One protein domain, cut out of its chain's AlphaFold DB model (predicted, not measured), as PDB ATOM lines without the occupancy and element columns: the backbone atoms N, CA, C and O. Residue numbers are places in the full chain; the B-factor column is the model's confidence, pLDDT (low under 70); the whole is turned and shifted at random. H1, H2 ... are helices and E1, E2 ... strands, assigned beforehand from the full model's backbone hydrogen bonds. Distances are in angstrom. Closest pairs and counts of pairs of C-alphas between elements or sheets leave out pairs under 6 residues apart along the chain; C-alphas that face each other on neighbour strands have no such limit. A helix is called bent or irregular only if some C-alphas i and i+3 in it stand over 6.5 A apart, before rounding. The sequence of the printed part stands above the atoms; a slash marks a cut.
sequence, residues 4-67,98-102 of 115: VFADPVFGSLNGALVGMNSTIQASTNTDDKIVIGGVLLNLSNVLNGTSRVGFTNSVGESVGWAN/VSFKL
ATOM      1  N   VAL A   4      25.378   9.780  21.178       93.31
ATOM      2  CA  VAL A   4      24.359  10.579  21.861       93.31
ATOM      3  C   VAL A   4      23.003  10.130  21.341       93.31
ATOM      4  O   VAL A   4      22.748  10.193  20.139       93.31
ATOM      5  N   PHE A   5      22.149   9.663  22.241       92.62
ATOM      6  CA  PHE A   5      20.790   9.240  21.926       92.62
ATOM      7  C   PHE A   5      19.844  10.380  22.305       92.62
ATOM      8  O   PHE A   5      19.682  10.660  23.485       92.62
ATOM      9  N   ALA A   6      19.262  11.073  21.327       93.25
ATOM     10  CA  ALA A   6      18.497  12.309  21.555       93.25
ATOM     11  C   ALA A   6      17.113  12.297  20.884       93.25
ATOM     12  O   ALA A   6      16.606  13.338  20.475       93.25
ATOM     13  N   ASP A   7      16.522  11.112  20.741       94.00
ATOM     14  CA  ASP A   7      15.218  10.919  20.109       94.00
ATOM     15  C   ASP A   7      14.325  10.025  20.993       94.00
ATOM     16  O   ASP A   7      14.813   9.020  21.531       94.00
ATOM     17  N   PRO A   8      13.026  10.347  21.151       91.69
ATOM     18  CA  PRO A   8      12.080   9.523  21.902       91.69
ATOM     19  C   PRO A   8      11.994   8.060  21.447       91.69
ATOM     20  O   PRO A   8      11.669   7.198  22.265       91.69
ATOM     21  N   VAL A   9      12.324   7.743  20.188       94.12
ATOM     22  CA  VAL A   9      12.363   6.365  19.662       94.12
ATOM     23  C   VAL A   9      13.315   5.461  20.452       94.12
ATOM     24  O   VAL A   9      13.132   4.245  20.485       94.12
ATOM     25  N   PHE A  10      14.314   6.040  21.125       90.31
ATOM     26  CA  PHE A  10      15.267   5.299  21.951       90.31
ATOM     27  C   PHE A  10      14.723   4.927  23.338       90.31
ATOM     28  O   PHE A  10      15.411   4.234  24.093       90.31
ATOM     29  N   GLY A  11      13.503   5.348  23.691       90.38
ATOM     30  CA  GLY A  11      12.838   4.972  24.937       90.38
ATOM     31  C   GLY A  11      13.684   5.303  26.169       90.38
ATOM     32  O   GLY A  11      14.052   6.454  26.385       90.38
ATOM     33  N   SER A  12      14.030   4.284  26.961       89.50
ATOM     34  CA  SER A  12      14.850   4.428  28.176       89.50
ATOM     35  C   SER A  12      16.273   4.933  27.924       89.50
ATOM     36  O   SER A  12      16.915   5.411  28.857       89.50
ATOM     37  N   LEU A  13      16.768   4.843  26.685       90.12
ATOM     38  CA  LEU A  13      18.065   5.384  26.282       90.12
ATOM     39  C   LEU A  13      17.973   6.817  25.748       90.12
ATOM     40  O   LEU A  13      19.000   7.384  25.392       90.12
ATOM     41  N   ASN A  14      16.792   7.435  25.680       92.06
ATOM     42  CA  ASN A  14      16.710   8.848  25.321       92.06
ATOM     43  C   ASN A  14      17.480   9.701  26.352       92.06
ATOM     44  O   ASN A  14      17.286   9.566  27.560       92.06
ATOM     45  N   GLY A  15      18.386  10.552  25.877       92.12
ATOM     46  CA  GLY A  15      19.347  11.314  26.675       92.12
ATOM     47  C   GLY A  15      20.610  10.544  27.085       92.12
ATOM     48  O   GLY A  15      21.430  11.090  27.825       92.12
ATOM     49  N   ALA A  16      20.798   9.296  26.639       94.12
ATOM     50  CA  ALA A  16      21.989   8.518  26.963       94.12
ATOM     51  C   ALA A  16      23.240   9.037  26.234       94.12
ATOM     52  O   ALA A  16      23.229   9.337  25.035       94.12
ATOM     53  N   LEU A  17      24.346   9.074  26.970       94.25
ATOM     54  CA  LEU A  17      25.677   9.463  26.528       94.25
ATOM     55  C   LEU A  17      26.628   8.274  26.679       94.25
ATOM     56  O   LEU A  17      26.706   7.665  27.750       94.25
ATOM     57  N   VAL A  18      27.385   7.964  25.625       92.62
ATOM     58  CA  VAL A  18      28.364   6.864  25.612       92.62
ATOM     59  C   VAL A  18      29.686   7.349  25.045       92.62
ATOM     60  O   VAL A  18      29.720   8.009  24.003       92.62
ATOM     61  N   GLY A  19      30.795   6.973  25.682       91.44
ATOM     62  CA  GLY A  19      32.117   7.189  25.099       91.44
ATOM     63  C   GLY A  19      32.648   8.618  25.203       91.44
ATOM     64  O   GLY A  19      33.585   8.968  24.487       91.44
ATOM     65  N   MET A  20      32.057   9.458  26.056       91.06
ATOM     66  CA  MET A  20      32.432  10.873  26.169       91.06
ATOM     67  C   MET A  20      33.847  11.068  26.727       91.06
ATOM     68  O   MET A  20      34.504  12.041  26.352       91.06
ATOM     69  N   ASN A  21      34.333  10.108  27.525       90.06
ATOM     70  CA  ASN A  21      35.584  10.167  28.281       90.06
ATOM     71  C   ASN A  21      35.620  11.385  29.215       90.06
ATOM     72  O   ASN A  21      36.507  12.234  29.137       90.06
ATOM     73  N   SER A  22      34.581  11.513  30.037       88.31
ATOM     74  CA  SER A  22      34.361  12.670  30.899       88.31
ATOM     75  C   SER A  22      33.753  12.256  32.233       88.31
ATOM     76  O   SER A  22      33.022  11.268  32.323       88.31
ATOM     77  N   THR A  23      34.029  13.058  33.255       90.88
ATOM     78  CA  THR A  23      33.398  12.962  34.569       90.88
ATOM     79  C   THR A  23      32.713  14.285  34.864       90.88
ATOM     80  O   THR A  23      33.321  15.341  34.705       90.88
ATOM     81  N   ILE A  24      31.452  14.223  35.277       90.12
ATOM     82  CA  ILE A  24      30.671  15.387  35.692       90.12
ATOM     83  C   ILE A  24      30.407  15.240  37.186       90.12
ATOM     84  O   ILE A  24      29.875  14.223  37.628       90.12
ATOM     85  N   GLN A  25      30.801  16.248  37.954       92.88
ATOM     86  CA  GLN A  25      30.502  16.344  39.376       92.88
ATOM     87  C   GLN A  25      29.089  16.924  39.520       92.88
ATOM     88  O   GLN A  25      28.853  18.062  39.115       92.88
ATOM     89  N   ALA A  26      28.143  16.125  40.011       88.31
ATOM     90  CA  ALA A  26      26.721  16.468  40.015       88.31
ATOM     91  C   ALA A  26      26.274  17.219  41.280       88.31
ATOM     92  O   ALA A  26      25.226  17.860  41.268       88.31
ATOM     93  N   SER A  27      27.067  17.177  42.352       87.56
ATOM     94  CA  SER A  27      26.840  17.941  43.586       87.56
ATOM     95  C   SER A  27      28.161  18.265  44.298       87.56
ATOM     96  O   SER A  27      29.239  17.917  43.813       87.56
ATOM     97  N   THR A  28      28.099  18.919  45.460       89.19
ATOM     98  CA  THR A  28      29.264  19.119  46.340       89.19
ATOM     99  C   THR A  28      29.750  17.825  47.006       89.19
ATOM    100  O   THR A  28      30.889  17.783  47.470       89.19
ATOM    101  N   ASN A  29      28.933  16.766  47.034       90.19
ATOM    102  CA  ASN A  29      29.332  15.447  47.511       90.19
ATOM    103  C   ASN A  29      30.190  14.743  46.449       90.19
ATOM    104  O   ASN A  29      29.765  14.544  45.313       90.19
ATOM    105  N   THR A  30      31.396  14.315  46.821       88.50
ATOM    106  CA  THR A  30      32.351  13.668  45.912       88.50
ATOM    107  C   THR A  30      31.881  12.337  45.337       88.50
ATOM    108  O   THR A  30      32.484  11.873  44.367       88.50
ATOM    109  N   ASP A  31      30.850  11.722  45.904       88.12
ATOM    110  CA  ASP A  31      30.307  10.452  45.420       88.12
ATOM    111  C   ASP A  31      29.249  10.651  44.324       88.12
ATOM    112  O   ASP A  31      29.007   9.751  43.518       88.12
ATOM    113  N   ASP A  32      28.695  11.862  44.207       89.12
ATOM    114  CA  ASP A  32      27.715  12.226  43.184       89.12
ATOM    115  C   ASP A  32      28.414  12.551  41.858       89.12
ATOM    116  O   ASP A  32      28.435  13.686  41.375       89.12
ATOM    117  N   LYS A  33      29.034  11.532  41.265       90.81
ATOM    118  CA  LYS A  33      29.765  11.630  40.001       90.81
ATOM    119  C   LYS A  33      29.054  10.878  38.893       90.81
ATOM    120  O   LYS A  33      28.699   9.708  39.025       90.81
ATOM    121  N   ILE A  34      28.957  11.529  37.744       91.00
ATOM    122  CA  ILE A  34      28.525  10.916  36.493       91.00
ATOM    123  C   ILE A  34      29.786  10.606  35.698       91.00
ATOM    124  O   ILE A  34      30.451  11.512  35.192       91.00
ATOM    125  N   VAL A  35      30.142   9.326  35.606       88.25
ATOM    126  CA  VAL A  35      31.320   8.875  34.859       88.25
ATOM    127  C   VAL A  35      30.875   8.316  33.518       88.25
ATOM    128  O   VAL A  35      30.181   7.304  33.451       88.25
ATOM    129  N   ILE A  36      31.313   8.962  32.441       88.50
ATOM    130  CA  ILE A  36      31.071   8.513  31.073       88.50
ATOM    131  C   ILE A  36      32.425   8.160  30.470       88.50
ATOM    132  O   ILE A  36      33.102   9.006  29.880       88.50
ATOM    133  N   GLY A  37      32.839   6.908  30.655       85.75
ATOM    134  CA  GLY A  37      34.130   6.413  30.180       85.75
ATOM    135  C   GLY A  37      34.287   6.501  28.661       85.75
ATOM    136  O   GLY A  37      33.310   6.566  27.910       85.75
ATOM    137  N   GLY A  38      35.536   6.514  28.194       88.38
ATOM    138  CA  GLY A  38      35.844   6.314  26.780       88.38
ATOM    139  C   GLY A  38      35.439   4.912  26.324       88.38
ATOM    140  O   GLY A  38      35.549   3.955  27.085       88.38
ATOM    141  N   VAL A  39      34.982   4.794  25.074       90.31
ATOM    142  CA  VAL A  39      34.503   3.523  24.519       90.31
ATOM    143  C   VAL A  39      35.275   3.084  23.277       90.31
ATOM    144  O   VAL A  39      35.526   3.875  22.356       90.31
ATOM    145  N   LEU A  40      35.572   1.791  23.259       88.94
ATOM    146  CA  LEU A  40      36.107   0.978  22.186       88.94
ATOM    147  C   LEU A  40      35.036  -0.038  21.765       88.94
ATOM    148  O   LEU A  40      34.455  -0.744  22.590       88.94
ATOM    149  N   LEU A  41      34.781  -0.102  20.459       85.94
ATOM    150  CA  LEU A  41      33.962  -1.136  19.838       85.94
ATOM    151  C   LEU A  41      34.888  -2.099  19.104       85.94
ATOM    152  O   LEU A  41      35.573  -1.693  18.163       85.94
ATOM    153  N   ASN A  42      34.879  -3.373  19.491       82.38
ATOM    154  CA  ASN A  42      35.589  -4.396  18.736       82.38
ATOM    155  C   ASN A  42      34.751  -4.839  17.528       82.38
ATOM    156  O   ASN A  42      33.986  -5.804  17.588       82.38
ATOM    157  N   LEU A  43      34.884  -4.106  16.424       79.31
ATOM    158  CA  LEU A  43      34.098  -4.353  15.218       79.31
ATOM    159  C   LEU A  43      34.380  -5.731  14.598       79.31
ATOM    160  O   LEU A  43      33.473  -6.311  14.011       79.31
ATOM    161  N   SER A  44      35.580  -6.300  14.758       79.19
ATOM    162  CA  SER A  44      35.889  -7.621  14.188       79.19
ATOM    163  C   SER A  44      35.037  -8.728  14.811       79.19
ATOM    164  O   SER A  44      34.607  -9.633  14.102       79.19
ATOM    165  N   ASN A  45      34.685  -8.612  16.096       77.50
ATOM    166  CA  ASN A  45      33.755  -9.542  16.735       77.50
ATOM    167  C   ASN A  45      32.355  -9.458  16.107       77.50
ATOM    168  O   ASN A  45      31.727 -10.495  15.899       77.50
ATOM    169  N   VAL A  46      31.890  -8.255  15.743       75.56
ATOM    170  CA  VAL A  46      30.616  -8.082  15.022       75.56
ATOM    171  C   VAL A  46      30.716  -8.750  13.649       75.56
ATOM    172  O   VAL A  46      29.850  -9.538  13.279       75.56
ATOM    173  N   LEU A  47      31.800  -8.468  12.917       76.06
ATOM    174  CA  LEU A  47      32.028  -8.945  11.548       76.06
ATOM    175  C   LEU A  47      32.220 -10.466  11.446       76.06
ATOM    176  O   LEU A  47      31.872 -11.053  10.425       76.06
ATOM    177  N   ASN A  48      32.713 -11.114  12.501       75.06
ATOM    178  CA  ASN A  48      32.905 -12.566  12.561       75.06
ATOM    179  C   ASN A  48      31.636 -13.339  12.972       75.06
ATOM    180  O   ASN A  48      31.712 -14.524  13.286       75.06
ATOM    181  N   GLY A  49      30.469 -12.688  12.988       65.56
ATOM    182  CA  GLY A  49      29.189 -13.340  13.275       65.56
ATOM    183  C   GLY A  49      28.838 -13.437  14.759       65.56
ATOM    184  O   GLY A  49      27.811 -14.025  15.103       65.56
ATOM    185  N   THR A  50      29.623 -12.826  15.655       64.06
ATOM    186  CA  THR A  50      29.190 -12.643  17.047       64.06
ATOM    187  C   THR A  50      28.099 -11.580  17.040       64.06
ATOM    188  O   THR A  50      28.366 -10.391  16.883       64.06
ATOM    189  N   SER A  51      26.845 -12.012  17.155       66.94
ATOM    190  CA  SER A  51      25.695 -11.125  16.963       66.94
ATOM    191  C   SER A  51      25.673  -9.946  17.940       66.94
ATOM    192  O   SER A  51      25.153  -8.897  17.580       66.94
ATOM    193  N   ARG A  52      26.274 -10.068  19.134       73.19
ATOM    194  CA  ARG A  52      26.365  -9.009  20.150       73.19
ATOM    195  C   ARG A  52      27.815  -8.736  20.545       73.19
ATOM    196  O   ARG A  52      28.544  -9.657  20.897       73.19
ATOM    197  N   VAL A  53      28.195  -7.461  20.573       78.69
ATOM    198  CA  VAL A  53      29.494  -6.986  21.052       78.69
ATOM    199  C   VAL A  53      29.285  -5.953  22.156       78.69
ATOM    200  O   VAL A  53      28.533  -4.987  22.008       78.69
ATOM    201  N   GLY A  54      29.928  -6.201  23.295       78.75
ATOM    202  CA  GLY A  54      29.984  -5.262  24.408       78.75
ATOM    203  C   GLY A  54      30.933  -4.106  24.116       78.75
ATOM    204  O   GLY A  54      31.863  -4.219  23.317       78.75
ATOM    205  N   PHE A  55      30.690  -2.991  24.784       86.19
ATOM    206  CA  PHE A  55      31.568  -1.838  24.755       86.19
ATOM    207  C   PHE A  55      32.617  -1.953  25.860       86.19
ATOM    208  O   PHE A  55      32.265  -2.233  27.007       86.19
ATOM    209  N   THR A  56      33.886  -1.708  25.528       88.50
ATOM    210  CA  THR A  56      34.974  -1.685  26.517       88.50
ATOM    211  C   THR A  56      35.701  -0.347  26.534       88.50
ATOM    212  O   THR A  56      35.551   0.448  25.611       88.50
ATOM    213  N   ASN A  57      36.509  -0.077  27.553       87.06
ATOM    214  CA  ASN A  57      37.509   0.993  27.512       87.06
ATOM    215  C   ASN A  57      38.831   0.478  26.897       87.06
ATOM    216  O   ASN A  57      38.920  -0.658  26.422       87.06
ATOM    217  N   SER A  58      39.868   1.322  26.893       81.81
ATOM    218  CA  SER A  58      41.194   0.990  26.349       81.81
ATOM    219  C   SER A  58      41.951  -0.083  27.135       81.81
ATOM    220  O   SER A  58      42.913  -0.631  26.608       81.81
ATOM    221  N   VAL A  59      41.537  -0.382  28.369       87.25
ATOM    222  CA  VAL A  59      42.128  -1.436  29.210       87.25
ATOM    223  C   VAL A  59      41.274  -2.712  29.245       87.25
ATOM    224  O   VAL A  59      41.613  -3.657  29.946       87.25
ATOM    225  N   GLY A  60      40.202  -2.777  28.444       85.75
ATOM    226  CA  GLY A  60      39.370  -3.972  28.269       85.75
ATOM    227  C   GLY A  60      38.206  -4.117  29.253       85.75
ATOM    228  O   GLY A  60      37.505  -5.123  29.214       85.75
ATOM    229  N   GLU A  61      37.953  -3.125  30.104       87.69
ATOM    230  CA  GLU A  61      36.847  -3.161  31.065       87.69
ATOM    231  C   GLU A  61      35.530  -2.760  30.401       87.69
ATOM    232  O   GLU A  61      35.512  -1.902  29.517       87.69
ATOM    233  N   SER A  62      34.417  -3.347  30.851       85.62
ATOM    234  CA  SER A  62      33.078  -2.979  30.379       85.62
ATOM    235  C   SER A  62      32.783  -1.513  30.680       85.62
ATOM    236  O   SER A  62      33.015  -1.044  31.792       85.62
ATOM    237  N   VAL A  63      32.196  -0.805  29.714       86.94
ATOM    238  CA  VAL A  63      31.759   0.582  29.912       86.94
ATOM    239  C   VAL A  63      30.250   0.723  29.804       86.94
ATOM    240  O   VAL A  63      29.578  -0.004  29.069       86.94
ATOM    241  N   GLY A  64      29.728   1.670  30.575       87.69
ATOM    242  CA  GLY A  64      28.318   2.012  30.589       87.69
ATOM    243  C   GLY A  64      27.980   3.249  29.767       87.69
ATOM    244  O   GLY A  64      28.841   3.921  29.194       87.69
ATOM    245  N   TRP A  65      26.691   3.544  29.749       92.31
ATOM    246  CA  TRP A  65      26.125   4.821  29.342       92.31
ATOM    247  C   TRP A  65      25.653   5.585  30.581       92.31
ATOM    248  O   TRP A  65      25.387   4.975  31.621       92.31
ATOM    249  N   ALA A  66      25.510   6.902  30.460       94.19
ATOM    250  CA  ALA A  66      24.863   7.720  31.482       94.19
ATOM    251  C   ALA A  66      23.886   8.717  30.856       94.19
ATOM    252  O   ALA A  66      24.094   9.156  29.726       94.19
ATOM    253  N   ASN A  67      22.851   9.101  31.595       94.88
ATOM    254  CA  ASN A  67      21.970  10.214  31.247       94.88
ATOM    255  C   ASN A  67      22.104  11.280  32.334       94.88
ATOM    256  O   ASN A  67      21.882  11.016  33.517       94.88
ATOM    257  N   VAL A  98      25.653  -0.815  28.119       79.56
ATOM    258  CA  VAL A  98      25.223  -0.761  26.718       79.56
ATOM    259  C   VAL A  98      25.958  -1.832  25.920       79.56
ATOM    260  O   VAL A  98      27.116  -2.152  26.179       79.56
ATOM    261  N   SER A  99      25.275  -2.422  24.943       83.19
ATOM    262  CA  SER A  99      25.877  -3.381  24.017       83.19
ATOM    263  C   SER A  99      25.310  -3.159  22.629       83.19
ATOM    264  O   SER A  99      24.153  -2.759  22.487       83.19
ATOM    265  N   PHE A 100      26.118  -3.438  21.618       79.88
ATOM    266  CA  PHE A 100      25.711  -3.352  20.230       79.88
ATOM    267  C   PHE A 100      25.378  -4.749  19.716       79.88
ATOM    268  O   PHE A 100      26.132  -5.691  19.958       79.88
ATOM    269  N   LYS A 101      24.257  -4.902  19.009       82.38
ATOM    270  CA  LYS A 101      23.922  -6.134  18.289       82.38
ATOM    271  C   LYS A 101      23.606  -5.794  16.840       82.38
ATOM    272  O   LYS A 101      22.878  -4.837  16.585       82.38
ATOM    273  N   LEU A 102      24.135  -6.584  15.908       79.31
ATOM    274  CA  LEU A 102      23.698  -6.510  14.519       79.31
ATOM    275  C   LEU A 102      22.229  -6.950  14.458       79.31
ATOM    276  O   LEU A 102      21.882  -8.012  14.977       79.31
TER     277      LEU A 102
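AT A GLANCE: This is residues 4 to 67 and 98 to 102 of the 115 residues of the protein "FilF domain protein" of Acinetobacter baumannii 348935 (UniProt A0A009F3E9). A flat, loose assembly of three separate two-stranded antiparallel pairs is strung along one long axis: E1 and E5 near the middle, the E2 and E3 hairpin towards one end, and E4 and E6 with the short helix H2 towards the other. The small helix H1 lies off to the side of this row, beyond the beginning of E1. The printed part has 69 residues with two named helices and six named strands, in the order H1 E1 E2 E3 H2 E4 E5 E6; the class is mixed, helices and strands, with under half of the residues, 34, in named elements. The radius of gyration of the C-alphas is 13.9 A, and the C-alphas span 46 by 32 by 13 A.

IN THESE COORDINATES: H1 is residues 8 to 13, with C-alpha 8 at (12.080, 9.523, 21.902); it is irregular, C-alphas 9 and 12 being 9.1 A apart. E1 is residues 16 to 18, E2 residues 22 to 25, 10.0 A long, and E3 residues 33 to 36, 9.5 A long. H2 is residues 43 to 47. E4, residues 52 to 56, measures 13.0 A and begins at C-alpha 52 (26.365, -9.009, 20.150). E5 is residues 64 to 67, 10.4 A long, and E6 residues 99 to 101, ending at C-alpha 101 (23.922, -6.134, 18.289).

HOW THE PARTS SIT: The closest C-alphas of H1 and E5 are those of Leu 13 and Asn 67, 8.0 A apart; H1 is apart from E2, E3, H2, E4 and E6. E1 and E5 are antiparallel neighbours at 141 degrees, with N 17 and O 66 within hydrogen-bond range at 2.8 A. E2 and E3 form a hairpin, antiparallel at 166 degrees, with N 24 and O 34 at 2.9 A. The closest C-alphas of E3 and E5 are those of Ile 36 and Ala 66, 6.3 A apart. E4 and E6 are antiparallel neighbours at 151 degrees, with N 53 and O 100 at 2.8 A. Residues 40 to 41 pair antiparallel with residues 55 to 56 of E4. The closest C-alphas of H2 and E4, those of Val 46 and Val 53, are 6.2 A apart. In H2 every O i to N i+4 pair is within hydrogen-bond range; in H1 0 of 2 are, beside 2 of 3 O i to N i+3 pairs.

THE WHOLE: The two C-alphas farthest apart, those of Thr 28 and Asn 48, are 46.5 A apart. Residues 68 to 97 are not printed, and C-alphas 67 and 98 stand 12.3 A apart across this cut. Of the links that are printed whole, none is long. The mean pLDDT of the printed part is 86.4, and residues 49 to 51 of this model are under 70.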